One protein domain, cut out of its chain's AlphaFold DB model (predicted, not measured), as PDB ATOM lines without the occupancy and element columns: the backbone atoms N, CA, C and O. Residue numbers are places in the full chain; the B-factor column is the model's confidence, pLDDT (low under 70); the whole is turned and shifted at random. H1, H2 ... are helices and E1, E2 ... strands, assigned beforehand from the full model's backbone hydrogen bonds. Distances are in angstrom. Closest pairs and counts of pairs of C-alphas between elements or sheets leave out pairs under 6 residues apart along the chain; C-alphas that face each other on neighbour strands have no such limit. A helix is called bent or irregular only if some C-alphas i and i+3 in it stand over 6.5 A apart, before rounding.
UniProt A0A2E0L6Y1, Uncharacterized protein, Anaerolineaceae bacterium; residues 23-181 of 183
ATOM      1  N   THR A  23     -33.127  -7.664 -31.029       54.53
ATOM      2  CA  THR A  23     -33.632  -7.188 -32.324       54.53
ATOM      3  C   THR A  23     -35.161  -7.222 -32.363       54.53
ATOM      4  O   THR A  23     -35.765  -6.291 -32.903       54.53
ATOM      5  N   LEU A  24     -35.787  -8.228 -31.735       55.28
ATOM      6  CA  LEU A  24     -37.239  -8.319 -31.549       55.28
ATOM      7  C   LEU A  24     -37.784  -7.096 -30.792       55.28
ATOM      8  O   LEU A  24     -38.662  -6.417 -31.313       55.28
ATOM      9  N   ALA A  25     -37.193  -6.723 -29.659       57.56
ATOM     10  CA  ALA A  25     -37.733  -5.707 -28.741       57.56
ATOM     11  C   ALA A  25     -37.822  -4.249 -29.265       57.56
ATOM     12  O   ALA A  25     -38.360  -3.379 -28.579       57.56
ATOM     13  N   LYS A  26     -37.292  -3.945 -30.459       66.94
ATOM     14  CA  LYS A  26     -37.225  -2.567 -30.994       66.94
ATOM     15  C   LYS A  26     -38.505  -2.064 -31.678       66.94
ATOM     16  O   LYS A  26     -38.558  -0.886 -32.011       66.94
ATOM     17  N   ASP A  27     -39.496  -2.925 -31.905       82.50
ATOM     18  CA  ASP A  27     -40.751  -2.588 -32.595       82.50
ATOM     19  C   ASP A  27     -41.943  -3.290 -31.919       82.50
ATOM     20  O   ASP A  27     -41.768  -4.336 -31.289       82.50
ATOM     21  N   GLU A  28     -43.147  -2.732 -32.054       91.12
ATOM     22  CA  GLU A  28     -44.371  -3.150 -31.352       91.12
ATOM     23  C   GLU A  28     -44.665  -4.647 -31.540       91.12
ATOM     24  O   GLU A  28     -44.929  -5.362 -30.577       91.12
ATOM     25  N   LEU A  29     -44.521  -5.166 -32.763       94.38
ATOM     26  CA  LEU A  29     -44.745  -6.587 -33.056       94.38
ATOM     27  C   LEU A  29     -43.748  -7.508 -32.353       94.38
ATOM     28  O   LEU A  29     -44.099  -8.600 -31.915       94.38
ATOM     29  N   GLY A  30     -42.494  -7.081 -32.230       92.69
ATOM     30  CA  GLY A  30     -41.511  -7.872 -31.506       92.69
ATOM     31  C   GLY A  30     -41.680  -7.772 -29.990       92.69
ATOM     32  O   GLY A  30     -41.419  -8.754 -29.305       92.69
ATOM     33  N   GLN A  31     -42.203  -6.652 -29.476       93.00
ATOM     34  CA  GLN A  31     -42.632  -6.551 -28.077       93.00
ATOM     35  C   GLN A  31     -43.815  -7.473 -27.776       93.00
ATOM     36  O   GLN A  31     -43.842  -8.076 -26.710       93.00
ATOM     37  N   VAL A  32     -44.769  -7.635 -28.700       95.62
ATOM     38  CA  VAL A  32     -45.840  -8.639 -28.563       95.62
ATOM     39  C   VAL A  32     -45.253 -10.043 -28.424       95.62
ATOM     40  O   VAL A  32     -45.611 -10.765 -27.497       95.62
ATOM     41  N   LEU A  33     -44.320 -10.421 -29.300       96.00
ATOM     42  CA  LEU A  33     -43.689 -11.746 -29.260       96.00
ATOM     43  C   LEU A  33     -42.891 -11.981 -27.966       96.00
ATOM     44  O   LEU A  33     -42.967 -13.065 -27.390       96.00
ATOM     45  N   ASP A  34     -42.179 -10.967 -27.479       94.06
ATOM     46  CA  ASP A  34     -41.463 -11.010 -26.197       94.06
ATOM     47  C   ASP A  34     -42.437 -11.120 -25.005       94.06
ATOM     48  O   ASP A  34     -42.338 -12.012 -24.155       94.06
ATOM     49  N   ASN A  35     -43.497 -10.306 -25.014       94.44
ATOM     50  CA  ASN A  35     -44.587 -10.365 -24.041       94.44
ATOM     51  C   ASN A  35     -45.321 -11.704 -24.040       94.44
ATOM     52  O   ASN A  35     -45.965 -12.015 -23.044       94.44
ATOM     53  N   LEU A  36     -45.200 -12.520 -25.084       96.38
ATOM     54  CA  LEU A  36     -45.788 -13.855 -25.177       96.38
ATOM     55  C   LEU A  36     -44.766 -14.987 -25.029       96.38
ATOM     56  O   LEU A  36     -45.137 -16.140 -25.188       96.38
ATOM     57  N   ASN A  37     -43.508 -14.682 -24.690       95.44
ATOM     58  CA  ASN A  37     -42.433 -15.670 -24.554       95.44
ATOM     59  C   ASN A  37     -42.231 -16.538 -25.816       95.44
ATOM     60  O   ASN A  37     -41.856 -17.705 -25.732       95.44
ATOM     61  N   ALA A  38     -42.470 -15.969 -27.003       95.81
ATOM     62  CA  ALA A  38     -42.446 -16.723 -28.255       95.81
ATOM     63  C   ALA A  38     -41.087 -17.399 -28.519       95.81
ATOM     64  O   ALA A  38     -41.029 -18.530 -28.995       95.81
ATOM     65  N   TRP A  39     -39.987 -16.711 -28.190       94.62
ATOM     66  CA  TRP A  39     -38.644 -17.282 -28.297       94.62
ATOM     67  C   TRP A  39     -38.444 -18.445 -27.332       94.62
ATOM     68  O   TRP A  39     -38.024 -19.509 -27.774       94.62
ATOM     69  N   GLY A  40     -38.761 -18.247 -26.047       94.00
ATOM     70  CA  GLY A  40     -38.543 -19.250 -25.006       94.00
ATOM     71  C   GLY A  40     -39.250 -20.561 -25.328       94.00
ATOM     72  O   GLY A  40     -38.608 -21.601 -25.346       94.00
ATOM     73  N   PHE A  41     -40.523 -20.506 -25.734       95.44
ATOM     74  CA  PHE A  41     -41.257 -21.723 -26.088       95.44
ATOM     75  C   PHE A  41     -40.624 -22.508 -27.244       95.44
ATOM     76  O   PHE A  41     -40.581 -23.736 -27.209       95.44
ATOM     77  N   LEU A  42     -40.125 -21.825 -28.280       95.12
ATOM     78  CA  LEU A  42     -39.486 -22.500 -29.414       95.12
ATOM     79  C   LEU A  42     -38.054 -22.956 -29.100       95.12
ATOM     80  O   LEU A  42     -37.607 -23.965 -29.642       95.12
ATOM     81  N   GLU A  43     -37.347 -22.247 -28.223       94.56
ATOM     82  CA  GLU A  43     -36.045 -22.656 -27.691       94.56
ATOM     83  C   GLU A  43     -36.172 -23.925 -26.836       94.56
ATOM     84  O   GLU A  43     -35.400 -24.865 -27.032       94.56
ATOM     85  N   ASP A  44     -37.202 -24.017 -25.993       94.25
ATOM     86  CA  ASP A  44     -37.510 -25.223 -25.221       94.25
ATOM     87  C   ASP A  44     -37.768 -26.418 -26.150       94.25
ATOM     88  O   ASP A  44     -37.231 -27.505 -25.942       94.25
ATOM     89  N   GLN A  45     -38.516 -26.219 -27.243       93.62
ATOM     90  CA  GLN A  45     -38.744 -27.277 -28.233       93.62
ATOM     91  C   GLN A  45     -37.499 -27.651 -29.035       93.62
ATOM     92  O   GLN A  45     -37.376 -28.795 -29.466       93.62
ATOM     93  N   GLN A  46     -36.576 -26.720 -29.262       92.00
ATOM     94  CA  GLN A  46     -35.301 -27.038 -29.894       92.00
ATOM     95  C   GLN A  46     -34.436 -27.928 -28.988       92.00
ATOM     96  O   GLN A  46     -33.738 -28.811 -29.487       92.00
ATOM     97  N   GLN A  47     -34.457 -27.665 -27.679       91.06
ATOM     98  CA  GLN A  47     -33.661 -28.383 -26.679       91.06
ATOM     99  C   GLN A  47     -34.307 -29.699 -26.231       91.06
ATOM    100  O   GLN A  47     -33.606 -30.579 -25.729       91.06
ATOM    101  N   ALA A  48     -35.620 -29.844 -26.412       89.31
ATOM    102  CA  ALA A  48     -36.343 -31.069 -26.118       89.31
ATOM    103  C   ALA A  48     -35.835 -32.249 -26.966       89.31
ATOM    104  O   ALA A  48     -35.529 -32.118 -28.154       89.31
ATOM    105  N   ASP A  49     -35.769 -33.430 -26.346       85.25
ATOM    106  CA  ASP A  49     -35.364 -34.653 -27.035       85.25
ATOM    107  C   ASP A  49     -36.535 -35.237 -27.832       85.25
ATOM    108  O   ASP A  49     -37.341 -36.029 -27.337       85.25
ATOM    109  N   HIS A  50     -36.634 -34.822 -29.092       86.69
ATOM    110  CA  HIS A  50     -37.592 -35.380 -30.039       86.69
ATOM    111  C   HIS A  50     -37.037 -36.661 -30.664       86.69
ATOM    112  O   HIS A  50     -36.026 -36.646 -31.374       86.69
ATOM    113  N   ARG A  51     -37.727 -37.785 -30.451       84.69
ATOM    114  CA  ARG A  51     -37.294 -39.095 -30.970       84.69
ATOM    115  C   ARG A  51     -37.266 -39.160 -32.494       84.69
ATOM    116  O   ARG A  51     -36.336 -39.738 -33.048       84.69
ATOM    117  N   ASP A  52     -38.239 -38.536 -33.152       87.44
ATOM    118  CA  ASP A  52     -38.515 -38.767 -34.576       87.44
ATOM    119  C   ASP A  52     -38.076 -37.604 -35.478       87.44
ATOM    120  O   ASP A  52     -37.855 -37.784 -36.679       87.44
ATOM    121  N   ILE A  53     -37.863 -36.415 -34.905       90.38
ATOM    122  CA  ILE A  53     -37.487 -35.202 -35.640       90.38
ATOM    123  C   ILE A  53     -36.205 -34.560 -35.097       90.38
ATOM    124  O   ILE A  53     -35.802 -34.773 -33.959       90.38
ATOM    125  N   LEU A  54     -35.550 -33.771 -35.945       89.44
ATOM    126  CA  LEU A  54     -34.502 -32.827 -35.569       89.44
ATOM    127  C   LEU A  54     -35.060 -31.419 -35.673       89.44
ATOM    128  O   LEU A  54     -35.614 -31.076 -36.716       89.44
ATOM    129  N   CYS A  55     -34.846 -30.621 -34.634       91.12
ATOM    130  CA  CYS A  55     -35.249 -29.223 -34.576       91.12
ATOM    131  C   CYS A  55     -34.041 -28.294 -34.757       91.12
ATOM    132  O   CYS A  55     -32.928 -28.585 -34.317       91.12
ATOM    133  N   PHE A  56     -34.270 -27.149 -35.392       88.69
ATOM    134  CA  PHE A  56     -33.272 -26.125 -35.659       88.69
ATOM    135  C   PHE A  56     -33.890 -24.734 -35.538       88.69
ATOM    136  O   PHE A  56     -35.044 -24.534 -35.903       88.69
ATOM    137  N   GLY A  57     -33.115 -23.747 -35.102       81.69
ATOM    138  CA  GLY A  57     -33.619 -22.402 -34.807       81.69
ATOM    139  C   GLY A  57     -33.404 -22.090 -33.326       81.69
ATOM    140  O   GLY A  57     -32.393 -22.555 -32.811       81.69
ATOM    141  N   PRO A  58     -34.292 -21.327 -32.663       90.19
ATOM    142  CA  PRO A  58     -35.291 -20.455 -33.276       90.19
ATOM    143  C   PRO A  58     -34.642 -19.323 -34.096       90.19
ATOM    144  O   PRO A  58     -33.556 -18.834 -33.790       90.19
ATOM    145  N   GLY A  59     -35.295 -18.911 -35.180       89.06
ATOM    146  CA  GLY A  59     -34.874 -17.792 -36.027       89.06
ATOM    147  C   GLY A  59     -35.874 -16.639 -35.988       89.06
ATOM    148  O   GLY A  59     -37.071 -16.861 -35.833       89.06
ATOM    149  N   VAL A  60     -35.390 -15.403 -36.150       89.75
ATOM    150  CA  VAL A  60     -36.233 -14.193 -36.182       89.75
ATOM    151  C   VAL A  60     -36.427 -13.702 -37.610       89.75
ATOM    152  O   VAL A  60     -35.467 -13.524 -38.365       89.75
ATOM    153  N   PHE A  61     -37.681 -13.422 -37.954       90.19
ATOM    154  CA  PHE A  61     -38.099 -12.991 -39.280       90.19
ATOM    155  C   PHE A  61     -39.028 -11.792 -39.199       90.19
ATOM    156  O   PHE A  61     -39.729 -11.587 -38.207       90.19
ATOM    157  N   ARG A  62     -39.009 -10.982 -40.255       91.25
ATOM    158  CA  ARG A  62     -39.871  -9.816 -40.415       91.25
ATOM    159  C   ARG A  62     -40.202  -9.617 -41.880       91.25
ATOM    160  O   ARG A  62     -39.366  -9.890 -42.744       91.25
ATOM    161  N   GLY A  63     -41.375  -9.059 -42.128       89.62
ATOM    162  CA  GLY A  63     -41.808  -8.645 -43.450       89.62
ATOM    163  C   GLY A  63     -42.851  -7.540 -43.372       89.62
ATOM    164  O   GLY A  63     -43.398  -7.247 -42.312       89.62
ATOM    165  N   TYR A  64     -43.091  -6.912 -44.517       89.19
ATOM    166  CA  TYR A  64     -44.013  -5.781 -44.653       89.19
ATOM    167  C   TYR A  64     -45.194  -6.085 -45.582       89.19
ATOM    168  O   TYR A  64     -46.095  -5.263 -45.704       89.19
ATOM    169  N   LEU A  65     -45.181  -7.240 -46.257       85.62
ATOM    170  CA  LEU A  65     -46.179  -7.636 -47.249       85.62
ATOM    171  C   LEU A  65     -46.700  -9.059 -46.966       85.62
ATOM    172  O   LEU A  65     -45.906  -9.906 -46.538       85.62
ATOM    173  N   PRO A  66     -47.997  -9.338 -47.225       84.81
ATOM    174  CA  PRO A  66     -49.042  -8.367 -47.600       84.81
ATOM    175  C   PRO A  66     -49.439  -7.429 -46.445       84.81
ATOM    176  O   PRO A  66     -50.002  -6.367 -46.683       84.81
ATOM    177  N   VAL A  67     -49.094  -7.801 -45.212       90.56
ATOM    178  CA  VAL A  67     -49.254  -7.006 -43.988       90.56
ATOM    179  C   VAL A  67     -47.927  -6.981 -43.234       90.56
ATOM    180  O   VAL A  67     -47.074  -7.842 -43.462       90.56
ATOM    181  N   THR A  68     -47.727  -6.025 -42.329       93.12
ATOM    182  CA  THR A  68     -46.513  -6.009 -41.502       93.12
ATOM    183  C   THR A  68     -46.556  -7.141 -40.488       93.12
ATOM    184  O   THR A  68     -47.549  -7.314 -39.779       93.12
ATOM    185  N   TRP A  69     -45.469  -7.900 -40.398       95.00
ATOM    186  CA  TRP A  69     -45.362  -9.028 -39.489       95.00
ATOM    187  C   TRP A  69     -43.948  -9.181 -38.930       95.00
ATOM    188  O   TRP A  69     -42.945  -8.837 -39.563       95.00
ATOM    189  N   ALA A  70     -43.876  -9.744 -37.730       95.12
ATOM    190  CA  ALA A  70     -42.666 -10.286 -37.134       95.12
ATOM    191  C   ALA A  70     -42.950 -11.724 -36.698       95.12
ATOM    192  O   ALA A  70     -44.072 -12.036 -36.306       95.12
ATOM    193  N   GLY A  71     -41.954 -12.600 -36.767       94.81
ATOM    194  CA  GLY A  71     -42.113 -13.999 -36.394       94.81
ATOM    195  C   GLY A  71     -40.866 -14.592 -35.768       94.81
ATOM    196  O   GLY A  71     -39.743 -14.186 -36.086       94.81
ATOM    197  N   VAL A  72     -41.088 -15.565 -34.891       94.81
ATOM    198  CA  VAL A  72     -40.067 -16.496 -34.417       94.81
ATOM    199  C   VAL A  72     -40.412 -17.872 -34.966       94.81
ATOM    200  O   VAL A  72     -41.552 -18.313 -34.833       94.81
ATOM    201  N   THR A  73     -39.453 -18.532 -35.607       93.94
ATOM    202  CA  THR A  73     -39.684 -19.811 -36.287       93.94
ATOM    203  C   THR A  73     -38.687 -20.870 -35.843       93.94
ATOM    204  O   THR A  73     -37.507 -20.586 -35.650       93.94
ATOM    205  N   LEU A  74     -39.159 -22.105 -35.740       93.62
ATOM    206  CA  LEU A  74     -38.396 -23.320 -35.516       93.62
ATOM    207  C   LEU A  74     -38.555 -24.206 -36.753       93.62
ATOM    208  O   LEU A  74     -39.673 -24.489 -37.177       93.62
ATOM    209  N   TRP A  75     -37.454 -24.662 -37.331       92.12
ATOM    210  CA  TRP A  75     -37.492 -25.647 -38.407       92.12
ATOM    211  C   TRP A  75     -37.332 -27.039 -37.849       92.12
ATOM    212  O   TRP A  75     -36.582 -27.254 -36.900       92.12
ATOM    213  N   HIS A  76     -37.987 -27.996 -38.482       91.62
ATOM    214  CA  HIS A  76     -37.864 -29.388 -38.123       91.62
ATOM    215  C   HIS A  76     -37.862 -30.288 -39.352       91.62
ATOM    216  O   HIS A  76     -38.394 -29.951 -40.407       91.62
ATOM    217  N   LYS A  77     -37.253 -31.460 -39.218       89.50
ATOM    218  CA  LYS A  77     -37.316 -32.517 -40.231       89.50
ATOM    219  C   LYS A  77     -37.260 -33.889 -39.577       89.50
ATOM    220  O   LYS A  77     -36.672 -33.991 -38.498       89.50
ATOM    221  N   PRO A  78     -37.750 -34.949 -40.233       88.69
ATOM    222  CA  PRO A  78     -37.530 -36.304 -39.759       88.69
ATOM    223  C   PRO A  78     -36.037 -36.628 -39.603       88.69
ATOM    224  O   PRO A  78     -35.169 -36.163 -40.369       88.69
ATOM    225  N   ARG A  79     -35.723 -37.440 -38.593       83.69
ATOM    226  CA  ARG A  79     -34.378 -37.995 -38.410       83.69
ATOM    227  C   ARG A  79     -34.049 -38.918 -39.577       83.69
ATOM    228  O   ARG A  79     -34.887 -39.670 -40.050       83.69
ATOM    229  N   GLY A  80     -32.806 -38.859 -40.042       79.62
ATOM    230  CA  GLY A  80     -32.337 -39.658 -41.173       79.62
ATOM    231  C   GLY A  80     -31.760 -38.819 -42.307       79.62
ATOM    232  O   GLY A  80     -31.896 -37.589 -42.353       79.62
ATOM    233  N   TYR A  81     -31.064 -39.519 -43.204       69.62
ATOM    234  CA  TYR A  81     -30.224 -38.907 -44.230       69.62
ATOM    235  C   TYR A  81     -30.997 -38.464 -45.485       69.62
ATOM    236  O   TYR A  81     -30.564 -37.558 -46.195       69.62
ATOM    237  N   TYR A  82     -32.142 -39.091 -45.762       73.44
ATOM    238  CA  TYR A  82     -32.873 -38.907 -47.020       73.44
ATOM    239  C   TYR A  82     -33.989 -37.855 -46.957       73.44
ATOM    240  O   TYR A  82     -34.488 -37.450 -47.997       73.44
ATOM    241  N   PHE A  83     -34.323 -37.347 -45.769       77.38
ATOM    242  CA  PHE A  83     -35.378 -36.348 -45.561       77.38
ATOM    243  C   PHE A  83     -34.831 -34.920 -45.705       77.38
ATOM    244  O   PHE A  83     -34.742 -34.173 -44.725       77.38
ATOM    245  N   TYR A  84     -34.312 -34.597 -46.889       76.88
ATOM    246  CA  TYR A  84     -33.822 -33.255 -47.241       76.88
ATOM    247  C   TYR A  84     -34.755 -32.523 -48.211       76.88
ATOM    248  O   TYR A  84     -34.581 -31.335 -48.461       76.88
ATOM    249  N   ASP A  85     -35.687 -33.253 -48.806       81.69
ATOM    250  CA  ASP A  85     -36.656 -32.787 -49.787       81.69
ATOM    251  C   ASP A  85     -37.739 -31.913 -49.149       81.69
ATOM    252  O   ASP A  85     -38.209 -30.962 -49.776       81.69
ATOM    253  N   THR A  86     -38.080 -32.205 -47.891       85.50
ATOM    254  CA  THR A  86     -39.104 -31.498 -47.124       85.50
ATOM    255  C   THR A  86     -38.577 -31.046 -45.761       85.50
ATOM    256  O   THR A  86     -37.975 -31.821 -45.013       85.50
ATOM    257  N   LEU A  87     -38.844 -29.785 -45.419       89.38
ATOM    258  CA  LEU A  87     -38.559 -29.187 -44.119       89.38
ATOM    259  C   LEU A  87     -39.838 -28.598 -43.527       89.38
ATOM    260  O   LEU A  87     -40.460 -27.719 -44.118       89.38
ATOM    261  N   GLY A  88     -40.201 -29.047 -42.334       92.31
ATOM    262  CA  GLY A  88     -41.272 -28.441 -41.563       92.31
ATOM    263  C   GLY A  88     -40.808 -27.146 -40.902       92.31
ATOM    264  O   GLY A  88     -39.654 -27.003 -40.496       92.31
ATOM    265  N   MET A  89     -41.715 -26.191 -40.771       93.88
ATOM    266  CA  MET A  89     -41.520 -24.963 -40.017       93.88
ATOM    267  C   MET A  89     -42.693 -24.797 -39.064       93.88
ATOM    268  O   MET A  89     -43.831 -24.747 -39.512       93.88
ATOM    269  N   LEU A  90     -42.413 -24.665 -37.774       96.31
ATOM    270  CA  LEU A  90     -43.332 -24.155 -36.765       96.31
ATOM    271  C   LEU A  90     -42.985 -22.689 -36.514       96.31
ATOM    272  O   LEU A  90     -41.810 -22.322 -36.500       96.31
ATOM    273  N   GLY A  91     -43.972 -21.839 -36.276       96.56
ATOM    274  CA  GLY A  91     -43.676 -20.478 -35.859       96.56
ATOM    275  C   GLY A  91     -44.781 -19.817 -35.067       96.56
ATOM    276  O   GLY A  91     -45.915 -20.292 -35.001       96.56
ATOM    277  N   ILE A  92     -44.391 -18.698 -34.466       97.75
ATOM    278  CA  ILE A  92     -45.251 -17.772 -33.747       97.75
ATOM    279  C   ILE A  92     -45.046 -16.412 -34.401       97.75
ATOM    280  O   ILE A  92     -43.924 -15.897 -34.437       97.75
ATOM    281  N   TRP A  93     -46.119 -15.829 -34.917       97.38
ATOM    282  CA  TRP A  93     -46.091 -14.546 -35.605       97.38
ATOM    283  C   TRP A  93     -46.961 -13.532 -34.886       97.38
ATOM    284  O   TRP A  93     -48.054 -13.848 -34.428       97.38
ATOM    285  N   ALA A  94     -46.487 -12.293 -34.843       96.94
ATOM    286  CA  ALA A  94     -47.302 -11.125 -34.579       96.94
ATOM    287  C   ALA A  94     -47.493 -10.391 -35.908       96.94
ATOM    288  O   ALA A  94     -46.519 -10.055 -36.588       96.94
ATOM    289  N   VAL A  95     -48.743 -10.147 -36.281       96.38
ATOM    290  CA  VAL A  95     -49.123  -9.486 -37.530       96.38
ATOM    291  C   VAL A  95     -49.975  -8.258 -37.231       96.38
ATOM    292  O   VAL A  95     -50.749  -8.244 -36.273       96.38
ATOM    293  N   ARG A  96     -49.842  -7.223 -38.060       94.75
ATOM    294  CA  ARG A  96     -50.677  -6.020 -38.019       94.75
ATOM    295  C   ARG A  96     -51.549  -5.982 -39.277       94.75
ATOM    296  O   ARG A  96     -51.107  -5.417 -40.278       94.75
ATOM    297  N   PRO A  97     -52.737  -6.617 -39.269       91.31
ATOM    298  CA  PRO A  97     -53.614  -6.632 -40.436       91.31
ATOM    299  C   PRO A  97     -54.170  -5.239 -40.741       91.31
ATOM    300  O   PRO A  97     -54.290  -4.864 -41.903       91.31
ATOM    301  N   GLU A  98     -54.448  -4.458 -39.696       90.56
ATOM    302  CA  GLU A  98     -55.012  -3.113 -39.772       90.56
ATOM    303  C   GLU A  98     -54.333  -2.195 -38.741       90.56
ATOM    304  O   GLU A  98     -53.781  -2.682 -37.745       90.56
ATOM    305  N   PRO A  99     -54.341  -0.864 -38.937       87.81
ATOM    306  CA  PRO A  99     -53.812   0.073 -37.951       87.81
ATOM    307  C   PRO A  99     -54.468  -0.107 -36.573       87.81
ATOM    308  O   PRO A  99     -55.686  -0.060 -36.447       87.81
ATOM    309  N   GLY A 100     -53.652  -0.298 -35.532       87.38
ATOM    310  CA  GLY A 100     -54.122  -0.471 -34.151       87.38
ATOM    311  C   GLY A 100     -54.600  -1.883 -33.794       87.38
ATOM    312  O   GLY A 100     -54.835  -2.151 -32.619       87.38
ATOM    313  N   VAL A 101     -54.691  -2.800 -34.763       93.62
ATOM    314  CA  VAL A 101     -55.028  -4.206 -34.513       93.62
ATOM    315  C   VAL A 101     -53.759  -5.041 -34.601       93.62
ATOM    316  O   VAL A 101     -53.086  -5.069 -35.631       93.62
ATOM    317  N   LEU A 102     -53.439  -5.747 -33.522       96.06
ATOM    318  CA  LEU A 102     -52.352  -6.719 -33.477       96.06
ATOM    319  C   LEU A 102     -52.961  -8.110 -33.353       96.06
ATOM    320  O   LEU A 102     -53.855  -8.325 -32.538       96.06
ATOM    321  N   ARG A 103     -52.489  -9.062 -34.150       96.62
ATOM    322  CA  ARG A 103     -52.948 -10.453 -34.121       96.62
ATOM    323  C   ARG A 103     -51.756 -11.375 -33.942       96.62
ATOM    324  O   ARG A 103     -50.691 -11.137 -34.508       96.62
ATOM    325  N   VAL A 104     -51.940 -12.420 -33.152       97.62
ATOM    326  CA  VAL A 104     -50.940 -13.452 -32.895       97.62
ATOM    327  C   VAL A 104     -51.382 -14.724 -33.588       97.62
ATOM    328  O   VAL A 104     -52.546 -15.112 -33.488       97.62
ATOM    329  N   LEU A 105     -50.452 -15.357 -34.291       97.56
ATOM    330  CA  LEU A 105     -50.659 -16.587 -35.041       97.56
ATOM    331  C   LEU A 105     -49.651 -17.629 -34.562       97.56
ATOM    332  O   LEU A 105     -48.471 -17.312 -34.418       97.56
ATOM    333  N   VAL A 106     -50.093 -18.868 -34.385       97.81
ATOM    334  CA  VAL A 106     -49.220 -20.045 -34.308       97.81
ATOM    335  C   VAL A 106     -49.617 -20.962 -35.443       97.81
ATOM    336  O   VAL A 106     -50.804 -21.179 -35.691       97.81
ATOM    337  N   GLY A 107     -48.642 -21.502 -36.151       96.62
ATOM    338  CA  GLY A 107     -48.923 -22.292 -37.335       96.62
ATOM    339  C   GLY A 107     -47.705 -23.016 -37.857       96.62
ATOM    340  O   GLY A 107     -46.578 -22.797 -37.403       96.62
ATOM    341  N   THR A 108     -47.962 -23.893 -38.816       94.81
ATOM    342  CA  THR A 108     -46.941 -24.754 -39.406       94.81
ATOM    343  C   THR A 108     -46.927 -24.630 -40.916       94.81
ATOM    344  O   THR A 108     -47.971 -24.418 -41.513       94.81
ATOM    345  N   ARG A 109     -45.772 -24.804 -41.552       92.75
ATOM    346  CA  ARG A 109     -45.641 -24.895 -43.013       92.75
ATOM    347  C   ARG A 109     -44.706 -26.031 -43.378       92.75
ATOM    348  O   ARG A 109     -43.766 -26.312 -42.643       92.75
ATOM    349  N   GLN A 110     -44.939 -26.640 -44.533       91.19
ATOM    350  CA  GLN A 110     -43.973 -27.533 -45.168       91.19
ATOM    351  C   GLN A 110     -43.254 -26.772 -46.281       91.19
ATOM    352  O   GLN A 110     -43.885 -26.076 -47.078       91.19
ATOM    353  N   LEU A 111     -41.931 -26.877 -46.305       88.88
ATOM    354  CA  LEU A 111     -41.053 -26.210 -47.256       88.88
ATOM    355  C   LEU A 111     -40.389 -27.263 -48.134       88.88
ATOM    356  O   LEU A 111     -39.768 -28.195 -47.627       88.88
ATOM    357  N   SER A 112     -40.496 -27.094 -49.447       87.69
ATOM    358  CA  SER A 112     -39.847 -27.974 -50.417       87.69
ATOM    359  C   SER A 112     -38.451 -27.472 -50.758       87.69
ATOM    360  O   SER A 112     -38.220 -26.266 -50.871       87.69
ATOM    361  N   TYR A 113     -37.515 -28.399 -50.937       84.75
ATOM    362  CA  TYR A 113     -36.168 -28.080 -51.388       84.75
ATOM    363  C   TYR A 113     -36.204 -27.353 -52.739       84.75
ATOM    364  O   TYR A 113     -36.817 -27.830 -53.694       84.75
ATOM    365  N   ALA A 114     -35.548 -26.195 -52.823       82.19
ATOM    366  CA  ALA A 114     -35.705 -25.264 -53.943       82.19
ATOM    367  C   ALA A 114     -34.457 -25.138 -54.836       82.19
ATOM    368  O   ALA A 114     -34.488 -24.432 -55.846       82.19
ATOM    369  N   LEU A 115     -33.337 -25.781 -54.482       80.06
ATOM    370  CA  LEU A 115     -32.120 -25.744 -55.298       80.06
ATOM    371  C   LEU A 115     -32.135 -26.827 -56.393       80.06
ATOM    372  O   LEU A 115     -32.647 -27.921 -56.168       80.06
ATOM    373  N   PRO A 116     -31.519 -26.562 -57.563       75.06
ATOM    374  CA  PRO A 116     -31.570 -27.467 -58.716       75.06
ATOM    375  C   PRO A 116     -30.826 -28.794 -58.511       75.06
ATOM    376  O   PRO A 116     -31.077 -29.754 -59.232       75.06
ATOM    377  N   PHE A 117     -29.892 -28.856 -57.559       74.69
ATOM    378  CA  PHE A 117     -29.153 -30.069 -57.228       74.69
ATOM    379  C   PHE A 117     -28.939 -30.168 -55.721       74.69
ATOM    380  O   PHE A 117     -28.614 -29.183 -55.056       74.69
ATOM    381  N   PHE A 118     -29.075 -31.380 -55.189       75.94
ATOM    382  CA  PHE A 118     -28.774 -31.663 -53.793       75.94
ATOM    383  C   PHE A 118     -27.275 -31.920 -53.610       75.94
ATOM    384  O   PHE A 118     -26.710 -32.831 -54.213       75.94
ATOM    385  N   ASN A 119     -26.629 -31.129 -52.751       77.38
ATOM    386  CA  ASN A 119     -25.260 -31.372 -52.301       77.38
ATOM    387  C   ASN A 119     -25.273 -31.724 -50.802       77.38
ATOM    388  O   ASN A 119     -25.444 -30.818 -49.977       77.38
ATOM    389  N   PRO A 120     -25.067 -33.001 -50.427       74.69
ATOM    390  CA  PRO A 120     -25.174 -33.427 -49.036       74.69
ATOM    391  C   PRO A 120     -24.146 -32.765 -48.115       74.69
ATOM    392  O   PRO A 120     -24.478 -32.375 -46.999       74.69
ATOM    393  N   GLU A 121     -22.900 -32.597 -48.566       73.19
ATOM    394  CA  GLU A 121     -21.837 -32.016 -47.737       73.19
ATOM    395  C   GLU A 121     -22.126 -30.547 -47.394       73.19
ATOM    396  O   GLU A 121     -21.949 -30.117 -46.253       73.19
ATOM    397  N   SER A 122     -22.632 -29.790 -48.368       71.81
ATOM    398  CA  SER A 122     -23.041 -28.397 -48.175       71.81
ATOM    399  C   SER A 122     -24.308 -28.297 -47.332       71.81
ATOM    400  O   SER A 122     -24.380 -27.447 -46.443       71.81
ATOM    401  N   TYR A 123     -25.276 -29.185 -47.568       73.25
ATOM    402  CA  TYR A 123     -26.528 -29.236 -46.821       73.25
ATOM    403  C   TYR A 123     -26.266 -29.496 -45.337       73.25
ATOM    404  O   TYR A 123     -26.554 -28.640 -44.510       73.25
ATOM    405  N   TYR A 124     -25.629 -30.612 -44.976       71.44
ATOM    406  CA  TYR A 124     -25.451 -30.977 -43.566       71.44
ATOM    407  C   TYR A 124     -24.561 -30.009 -42.781       71.44
ATOM    408  O   TYR A 124     -24.766 -29.840 -41.581       71.44
ATOM    409  N   ARG A 125     -23.608 -29.332 -43.438       71.25
ATOM    410  CA  ARG A 125     -22.761 -28.327 -42.774       71.25
ATOM    411  C   ARG A 125     -23.446 -26.981 -42.569       71.25
ATOM    412  O   ARG A 125     -23.092 -26.282 -41.626       71.25
ATOM    413  N   ARG A 126     -24.365 -26.585 -43.455       73.06
ATOM    414  CA  ARG A 126     -24.911 -25.216 -43.474       73.06
ATOM    415  C   ARG A 126     -26.389 -25.125 -43.175       73.06
ATOM    416  O   ARG A 126     -26.860 -24.029 -42.895       73.06
ATOM    417  N   ILE A 127     -27.118 -26.238 -43.196       69.31
ATOM    418  CA  ILE A 127     -28.566 -26.240 -42.994       69.31
ATOM    419  C   ILE A 127     -28.941 -25.545 -41.686       69.31
ATOM    420  O   ILE A 127     -29.821 -24.704 -41.705       69.31
ATOM    421  N   GLN A 128     -28.168 -25.751 -40.614       66.00
ATOM    422  CA  GLN A 128     -28.362 -25.107 -39.309       66.00
ATOM    423  C   GLN A 128     -28.304 -23.565 -39.330       66.00
ATOM    424  O   GLN A 128     -28.772 -22.935 -38.387       66.00
ATOM    425  N   GLN A 129     -27.718 -22.953 -40.365       65.06
ATOM    426  CA  GLN A 129     -27.493 -21.503 -40.466       65.06
ATOM    427  C   GLN A 129     -28.154 -20.872 -41.705       65.06
ATOM    428  O   GLN A 129     -28.444 -19.678 -41.707       65.06
ATOM    429  N   GLU A 130     -28.407 -21.655 -42.756       70.81
ATOM    430  CA  GLU A 130     -28.768 -21.170 -44.093       70.81
ATOM    431  C   GLU A 130     -30.064 -21.813 -44.633       70.81
ATOM    432  O   GLU A 130     -30.186 -22.059 -45.833       70.81
ATOM    433  N   PHE A 131     -31.069 -22.058 -43.781       73.44
ATOM    434  CA  PHE A 131     -32.382 -22.592 -44.201       73.44
ATOM    435  C   PHE A 131     -32.988 -21.832 -45.392       73.44
ATOM    436  O   PHE A 131     -33.468 -22.445 -46.347       73.44
ATOM    437  N   ARG A 132     -32.886 -20.495 -45.384       72.12
ATOM    438  CA  ARG A 132     -33.377 -19.631 -46.472       72.12
ATOM    439  C   ARG A 132     -32.737 -19.952 -47.824       72.12
ATOM    440  O   ARG A 132     -33.402 -19.854 -48.846       72.12
ATOM    441  N   THR A 133     -31.462 -20.339 -47.841       74.88
ATOM    442  CA  THR A 133     -30.722 -20.634 -49.075       74.88
ATOM    443  C   THR A 133     -31.243 -21.903 -49.743       74.88
ATOM    444  O   THR A 133     -31.357 -21.953 -50.964       74.88
ATOM    445  N   PHE A 134     -31.576 -22.926 -48.953       76.56
ATOM    446  CA  PHE A 134     -31.989 -24.232 -49.472       76.56
ATOM    447  C   PHE A 134     -33.473 -24.300 -49.840       76.56
ATOM    448  O   PHE A 134     -33.829 -24.973 -50.804       76.56
ATOM    449  N   TYR A 135     -34.322 -23.595 -49.091       83.50
ATOM    450  CA  TYR A 135     -35.780 -23.698 -49.200       83.50
ATOM    451  C   TYR A 135     -36.448 -22.426 -49.745       83.50
ATOM    452  O   TYR A 135     -37.661 -22.400 -49.904       83.50
ATOM    453  N   GLN A 136     -35.670 -21.367 -50.017       82.62
ATOM    454  CA  GLN A 136     -36.145 -20.064 -50.515       82.62
ATOM    455  C   GLN A 136     -37.289 -19.446 -49.687       82.62
ATOM    456  O   GLN A 136     -38.091 -18.662 -50.191       82.62
ATOM    457  N   ASP A 137     -37.342 -19.764 -48.394       84.25
ATOM    458  CA  ASP A 137     -38.380 -19.282 -47.491       84.25
ATOM    459  C   ASP A 137     -37.960 -17.986 -46.773       84.25
ATOM    460  O   ASP A 137     -36.796 -17.784 -46.405       84.25
ATOM    461  N   ASN A 138     -38.920 -17.080 -46.583       85.44
ATOM    462  CA  ASN A 138     -38.720 -15.773 -45.958       85.44
ATOM    463  C   ASN A 138     -39.227 -15.699 -44.507       85.44
ATOM    464  O   ASN A 138     -39.196 -14.613 -43.934       85.44
ATOM    465  N   GLY A 139     -39.682 -16.812 -43.930       87.94
ATOM    466  CA  GLY A 139     -40.252 -16.956 -42.592       87.94
ATOM    467  C   GLY A 139     -41.649 -16.364 -42.426       87.94
ATOM    468  O   GLY A 139     -42.050 -16.101 -41.292       87.94
ATOM    469  N   SER A 140     -42.370 -16.087 -43.519       91.94
ATOM    470  CA  SER A 140     -43.707 -15.492 -43.456       91.94
ATOM    471  C   SER A 140     -44.715 -16.408 -42.762       91.94
ATOM    472  O   SER A 140     -44.580 -17.639 -42.838       91.94
ATOM    473  N   PRO A 141     -45.755 -15.826 -42.132       93.00
ATOM    474  CA  PRO A 141     -46.833 -16.607 -41.542       93.00
ATOM    475  C   PRO A 141     -47.483 -17.553 -42.569       93.00
ATOM    476  O   PRO A 141     -47.494 -17.244 -43.768       93.00
ATOM    477  N   PRO A 142     -47.995 -18.713 -42.117       92.69
ATOM    478  CA  PRO A 142     -48.790 -19.608 -42.941       92.69
ATOM    479  C   PRO A 142     -50.085 -18.961 -43.428       92.69
ATOM    480  O   PRO A 142     -50.563 -18.004 -42.817       92.69
ATOM    481  N   PRO A 143     -50.672 -19.510 -44.505       90.25
ATOM    482  CA  PRO A 143     -52.071 -19.256 -44.822       90.25
ATOM    483  C   PRO A 143     -52.993 -19.736 -43.683       90.25
ATOM    484  O   PRO A 143     -52.598 -20.537 -42.829       90.25
ATOM    485  N   ASP A 144     -54.225 -19.224 -43.653       88.50
ATOM    486  CA  ASP A 144     -55.160 -19.425 -42.535       88.50
ATOM    487  C   ASP A 144     -55.503 -20.905 -42.275       88.50
ATOM    488  O   ASP A 144     -55.694 -21.296 -41.128       88.50
ATOM    489  N   ASP A 145     -55.521 -21.748 -43.311       89.44
ATOM    490  CA  ASP A 145     -55.772 -23.196 -43.227       89.44
ATOM    491  C   ASP A 145     -54.643 -23.978 -42.533       89.44
ATOM    492  O   ASP A 145     -54.846 -25.098 -42.070       89.44
ATOM    493  N   GLN A 146     -53.457 -23.378 -42.439       91.19
ATOM    494  CA  GLN A 146     -52.272 -23.932 -41.784       91.19
ATOM    495  C   GLN A 146     -51.974 -23.254 -40.432       91.19
ATOM    496  O   GLN A 146     -50.990 -23.581 -39.752       91.19
ATOM    497  N   CYS A 147     -52.827 -22.311 -40.022       94.31
ATOM    498  CA  CYS A 147     -52.804 -21.730 -38.689       94.31
ATOM    499  C   CYS A 147     -53.447 -22.692 -37.686       94.31
ATOM    500  O   CYS A 147     -54.568 -23.159 -37.861       94.31
ATOM    501  N   ARG A 148     -52.737 -22.957 -36.593       95.31
ATOM    502  CA  ARG A 148     -53.186 -23.832 -35.504       95.31
ATOM    503  C   ARG A 148     -53.871 -23.049 -34.390       95.31
ATOM    504  O   ARG A 148     -54.810 -23.534 -33.769       95.31
ATOM    505  N   TYR A 149     -53.406 -21.823 -34.171       96.12
ATOM    506  CA  TYR A 149     -53.964 -20.888 -33.208       96.12
ATOM    507  C   TYR A 149     -53.907 -19.472 -33.768       96.12
ATOM    508  O   TYR A 149     -52.958 -19.091 -34.459       96.12
ATOM    509  N   SER A 150     -54.935 -18.684 -33.470       96.50
ATOM    510  CA  SER A 150     -55.031 -17.316 -33.941       96.50
ATOM    511  C   SER A 150     -55.900 -16.471 -33.018       96.50
ATOM    512  O   SER A 150     -57.047 -16.826 -32.760       96.50
ATOM    513  N   VAL A 151     -55.374 -15.339 -32.547       96.62
ATOM    514  CA  VAL A 151     -56.095 -14.450 -31.624       96.62
ATOM    515  C   VAL A 151     -55.695 -12.993 -31.830       96.62
ATOM    516  O   VAL A 151     -54.549 -12.699 -32.172       96.62
ATOM    517  N   THR A 152     -56.617 -12.061 -31.598       97.38
ATOM    518  CA  THR A 152     -56.270 -10.641 -31.451       97.38
ATOM    519  C   THR A 152     -55.495 -10.452 -30.151       97.38
ATOM    520  O   THR A 152     -55.907 -10.945 -29.106       97.38
ATOM    521  N   TYR A 153     -54.360  -9.761 -30.211       97.19
ATOM    522  CA  TYR A 153     -53.527  -9.504 -29.046       97.19
ATOM    523  C   TYR A 153     -54.202  -8.511 -28.100       97.19
ATOM    524  O   TYR A 153     -54.592  -7.417 -28.502       97.19
ATOM    525  N   ASP A 154     -54.250  -8.885 -26.827       96.06
ATOM    526  CA  ASP A 154     -54.670  -8.041 -25.720       96.06
ATOM    527  C   ASP A 154     -53.626  -8.166 -24.608       96.06
ATOM    528  O   ASP A 154     -53.376  -9.244 -24.063       96.06
ATOM    529  N   ALA A 155     -53.004  -7.036 -24.269       94.75
ATOM    530  CA  ALA A 155     -51.980  -6.975 -23.238       94.75
ATOM    531  C   ALA A 155     -52.513  -7.372 -21.850       94.75
ATOM    532  O   ALA A 155     -51.740  -7.896 -21.041       94.75
ATOM    533  N   ALA A 156     -53.806  -7.161 -21.572       96.56
ATOM    534  CA  ALA A 156     -54.431  -7.555 -20.309       96.56
ATOM    535  C   ALA A 156     -54.533  -9.085 -20.177       96.56
ATOM    536  O   ALA A 156     -54.244  -9.634 -19.114       96.56
ATOM    537  N   CYS A 157     -54.827  -9.778 -21.279       95.81
ATOM    538  CA  CYS A 157     -54.944 -11.237 -21.347       95.81
ATOM    539  C   CYS A 157     -53.628 -11.952 -21.704       95.81
ATOM    540  O   CYS A 157     -53.623 -13.151 -21.984       95.81
ATOM    541  N   ARG A 158     -52.475 -11.263 -21.667       96.00
ATOM    542  CA  ARG A 158     -51.186 -11.819 -22.129       96.00
ATOM    543  C   ARG A 158     -50.797 -13.157 -21.485       96.00
ATOM    544  O   ARG A 158     -50.169 -13.982 -22.136       96.00
ATOM    545  N   LEU A 159     -51.137 -13.381 -20.211       96.62
ATOM    546  CA  LEU A 159     -50.798 -14.627 -19.509       96.62
ATOM    547  C   LEU A 159     -51.662 -15.804 -19.971       96.62
ATOM    548  O   LEU A 159     -51.165 -16.922 -20.070       96.62
ATOM    549  N   GLU A 160     -52.933 -15.552 -20.274       96.69
ATOM    550  CA  GLU A 160     -53.841 -16.552 -20.841       96.69
ATOM    551  C   GLU A 160     -53.405 -16.906 -22.262       96.69
ATOM    552  O   GLU A 160     -53.290 -18.080 -22.601       96.69
ATOM    553  N   MET A 161     -53.043 -15.893 -23.056       97.44
ATOM    554  CA  MET A 161     -52.503 -16.088 -24.402       97.44
ATOM    555  C   MET A 161     -51.193 -16.882 -24.391       97.44
ATOM    556  O   MET A 161     -51.019 -17.757 -25.233       97.44
ATOM    557  N   ARG A 162     -50.287 -16.627 -23.433       97.62
ATOM    558  CA  ARG A 162     -49.059 -17.423 -23.254       97.62
ATOM    559  C   ARG A 162     -49.364 -18.901 -23.055       97.62
ATOM    560  O   ARG A 162     -48.781 -19.720 -23.750       97.62
ATOM    561  N   ARG A 163     -50.288 -19.222 -22.144       97.44
ATOM    562  CA  ARG A 163     -50.692 -20.609 -21.871       97.44
ATOM    563  C   ARG A 163     -51.297 -21.269 -23.106       97.44
ATOM    564  O   ARG A 163     -50.881 -22.357 -23.464       97.44
ATOM    565  N   ALA A 164     -52.196 -20.579 -23.809       97.31
ATOM    566  CA  ALA A 164     -52.804 -21.116 -25.026       97.31
ATOM    567  C   ALA A 164     -51.768 -21.399 -26.133       97.31
ATOM    568  O   ALA A 164     -51.868 -22.399 -26.839       97.31
ATOM    569  N   ILE A 165     -50.758 -20.533 -26.280       97.44
ATOM    570  CA  ILE A 165     -49.652 -20.736 -27.226       97.44
ATOM    571  C   ILE A 165     -48.783 -21.925 -26.802       97.44
ATOM    572  O   ILE A 165     -48.426 -22.746 -27.642       97.44
ATOM    573  N   GLU A 166     -48.444 -22.020 -25.518       96.94
ATOM    574  CA  GLU A 166     -47.668 -23.129 -24.963       96.94
ATOM    575  C   GLU A 166     -48.378 -24.473 -25.171       96.94
ATOM    576  O   GLU A 166     -47.781 -25.404 -25.713       96.94
ATOM    577  N   ASP A 167     -49.672 -24.543 -24.848       97.19
ATOM    578  CA  ASP A 167     -50.512 -25.724 -25.062       97.19
ATOM    579  C   ASP A 167     -50.527 -26.139 -26.542       97.19
ATOM    580  O   ASP A 167     -50.424 -27.326 -26.866       97.19
ATOM    581  N   GLU A 168     -50.595 -25.172 -27.464       97.19
ATOM    582  CA  GLU A 168     -50.556 -25.449 -28.901       97.19
ATOM    583  C   GLU A 168     -49.213 -26.038 -29.351       97.19
ATOM    584  O   GLU A 168     -49.170 -26.949 -30.182       97.19
ATOM    585  N   ILE A 169     -48.112 -25.542 -28.792       95.81
ATOM    586  CA  ILE A 169     -46.762 -26.022 -29.096       95.81
ATOM    587  C   ILE A 169     -46.553 -27.431 -28.532       95.81
ATOM    588  O   ILE A 169     -46.008 -28.291 -29.224       95.81
ATOM    589  N   ILE A 170     -47.040 -27.704 -27.319       94.62
ATOM    590  CA  ILE A 170     -47.020 -29.045 -26.716       94.62
ATOM    591  C   ILE A 170     -47.846 -30.025 -27.558       94.62
ATOM    592  O   ILE A 170     -47.409 -31.154 -27.818       94.62
ATOM    593  N   ARG A 171     -49.025 -29.596 -28.029       95.00
ATOM    594  CA  ARG A 171     -49.874 -30.392 -28.920       95.00
ATOM    595  C   ARG A 171     -49.152 -30.725 -30.222       95.00
ATOM    596  O   ARG A 171     -49.095 -31.895 -30.597       95.00
ATOM    597  N   TRP A 172     -48.538 -29.729 -30.859       94.75
ATOM    598  CA  TRP A 172     -47.720 -29.941 -32.051       94.75
ATOM    599  C   TRP A 172     -46.594 -30.953 -31.799       94.75
ATOM    600  O   TRP A 172     -46.451 -31.898 -32.573       94.75
ATOM    601  N   ALA A 173     -45.832 -30.809 -30.710       91.75
ATOM    602  CA  ALA A 173     -44.722 -31.708 -30.387       91.75
ATOM    603  C   ALA A 173     -45.191 -33.163 -30.206       91.75
ATOM    604  O   ALA A 173     -44.561 -34.100 -30.700       91.75
ATOM    605  N   SER A 174     -46.348 -33.353 -29.566       90.94
ATOM    606  CA  SER A 174     -46.959 -34.673 -29.358       90.94
ATOM    607  C   SER A 174     -47.389 -35.340 -30.673       90.94
ATOM    608  O   SER A 174     -47.251 -36.555 -30.842       90.94
ATOM    609  N   GLU A 175     -47.866 -34.558 -31.644       90.62
ATOM    610  CA  GLU A 175     -48.216 -35.054 -32.982       90.62
ATOM    611  C   GLU A 175     -46.983 -35.521 -33.764       90.62
ATOM    612  O   GLU A 175     -47.050 -36.536 -34.460       90.62
ATOM    613  N   GLN A 176     -45.843 -34.834 -33.610       84.56
ATOM    614  CA  GLN A 176     -44.592 -35.240 -34.264       84.56
ATOM    615  C   GLN A 176     -44.126 -36.624 -33.794       84.56
ATOM    616  O   GLN A 176     -43.566 -37.376 -34.587       84.56
ATOM    617  N   HIS A 177     -44.415 -36.993 -32.541       69.56
ATOM    618  CA  HIS A 177     -44.109 -38.326 -32.020       69.56
ATOM    619  C   HIS A 177     -45.003 -39.428 -32.612       69.56
ATOM    620  O   HIS A 177     -44.574 -40.563 -32.809       69.56
ATOM    621  N   THR A 178     -46.260 -39.105 -32.916       61.53
ATOM    622  CA  THR A 178     -47.223 -40.090 -33.436       61.53
ATOM    623  C   THR A 178     -47.024 -40.330 -34.935       61.53
ATOM    624  O   THR A 178     -47.134 -41.459 -35.407       61.53
ATOM    625  N   ALA A 179     -46.658 -39.288 -35.689       58.88
ATOM    626  CA  ALA A 179     -46.416 -39.380 -37.130       58.88
ATOM    627  C   ALA A 179     -45.209 -40.271 -37.502       58.88
ATOM    628  O   ALA A 179     -45.158 -40.798 -38.612       58.88
ATOM    629  N   GLY A 180     -44.263 -40.484 -36.578       50.00
ATOM    630  CA  GLY A 180     -43.101 -41.362 -36.770       50.00
ATOM    631  C   GLY A 180     -43.403 -42.867 -36.738       50.00
ATOM    632  O   GLY A 180     -42.549 -43.655 -37.128       50.00
ATOM    633  N   GLN A 181     -44.605 -43.288 -36.317       40.28
ATOM    634  CA  GLN A 181     -44.980 -44.711 -36.212       40.28
ATOM    635  C   GLN A 181     -45.621 -45.293 -37.490       40.28
ATOM    636  O   GLN A 181     -46.034 -46.450 -37.495       40.28
TER     637      GLN A 181
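AT A GLANCE: This is residues 23 to 181 of the 183 residues of an uncharacterized protein of Anaerolineaceae bacterium (UniProt A0A2E0L6Y1). A twisted wall of five strands, four of them bent partway along, is covered on one face by three helices: H1 over E3, H2 chiefly over E2, and the long H5 running along E4 and E5. Two short helices, H3 and H4, lie toward one end of the wall, H3 off the sheet and H4 only grazing it, and the link after H4, residues 136 to 146, crosses the opposite face on its way to E5. The printed part has 159 residues, with five named helices and five named strands in the order H1 H2 E1 E2 E3 E4 H3 H4 E5 H5. The sheet's order is E1 E2 E3 E4 E5, antiparallel throughout, and the class is mixed, helices and strands. The whole is compact, with a radius of gyration of the C-alphas of 15.7 A and spans of 47 by 32 by 28 A.

HOW THE PARTS SIT: H1, residues 28 to 35, and H2, residues 38 to 47, come before the sheet strands E1, residues 53 to 63, E2, 68 to 78, E3, 86 to 98, E4, 101 to 112, and E5, 147 to 152. H1 is on the sheet at a height of 8.1 A, over E3 and slantwise to the strands at 48 degrees on the local plane; its closest C-alphas to E3 are those of Leu 29 and Ala 94, 5.4 A apart. H1 and H2 are close but not clearly touching, the C-alphas of Leu 33 and Trp 39 being 7.6 A apart, at a steep tilt of 52 degrees. H2 is on the same face at a height of 8.2 A, over E2 and only just over E1, where 3 of its 10 C-alphas fall; it runs along the strands, at 11 degrees to E2 on the local plane. E1 to E4 form a meander, each strand the antiparallel neighbour of the one before, joined as three hairpins. N 59 and O 73 of E1 and E2 are 2.8 A apart, N 74 and O 90 of E2 and E3 are 2.8 A apart, and N 93 and O 105 of E3 and E4 are 2.8 A apart, within hydrogen-bond range. E4 bends by 59 degrees at residue 106. H3, residues 120 to 126, is not on the sheet; H4, residues 131 to 135, only grazes it. H3 and H4 are close but not clearly touching, with the C-alphas of Tyr 123 and Phe 134 7.9 A apart. E5 is an edge strand beside E4, with N 104 and O 151 2.8 A apart. H5, residues 158 to 179, is on the same face as H1 and H2, giving two layers, helices on one face of a sheet. Its height is 8.4 A, and it runs along the strands, over E4 and E5. With residues 166 to 173 alone it only just touches H2, with 3 pairs of C-alphas within 8 A; the closest are those of Phe 41 and Glu 166, 6.7 A apart, and the tilt is a shallow 29 degrees, the same way. In H1, H2, H3, H4 and H5, every O i to N i+4 pair is within hydrogen-bond range.

IN THESE COORDINATES: H1 begins at C-alpha 28, (-44.371, -3.150, -31.352), and is 10.3 A long; H2 is 14.7 A. E1 measures 28.0 A, E2 31.6 A, E3 33.4 A and E4 32.4 A. E3 begins at C-alpha 86, (-39.104, -31.498, -47.124). H3 is 9.9 A long, H4 6.1 A and E5 13.7 A. H5 measures 31.7 A and ends at C-alpha 179, (-46.416, -39.380, -37.130).

THE WHOLE: The two C-alphas farthest apart, those of Phe 117 and Ala 156, are 50.1 A apart. The printed part has no cut, and its one long link is H4 to E5, 11 residues. The mean pLDDT of the printed part is 87.3; residues 23 to 26, 81, 127 to 129 and 177 to 181 are under 70.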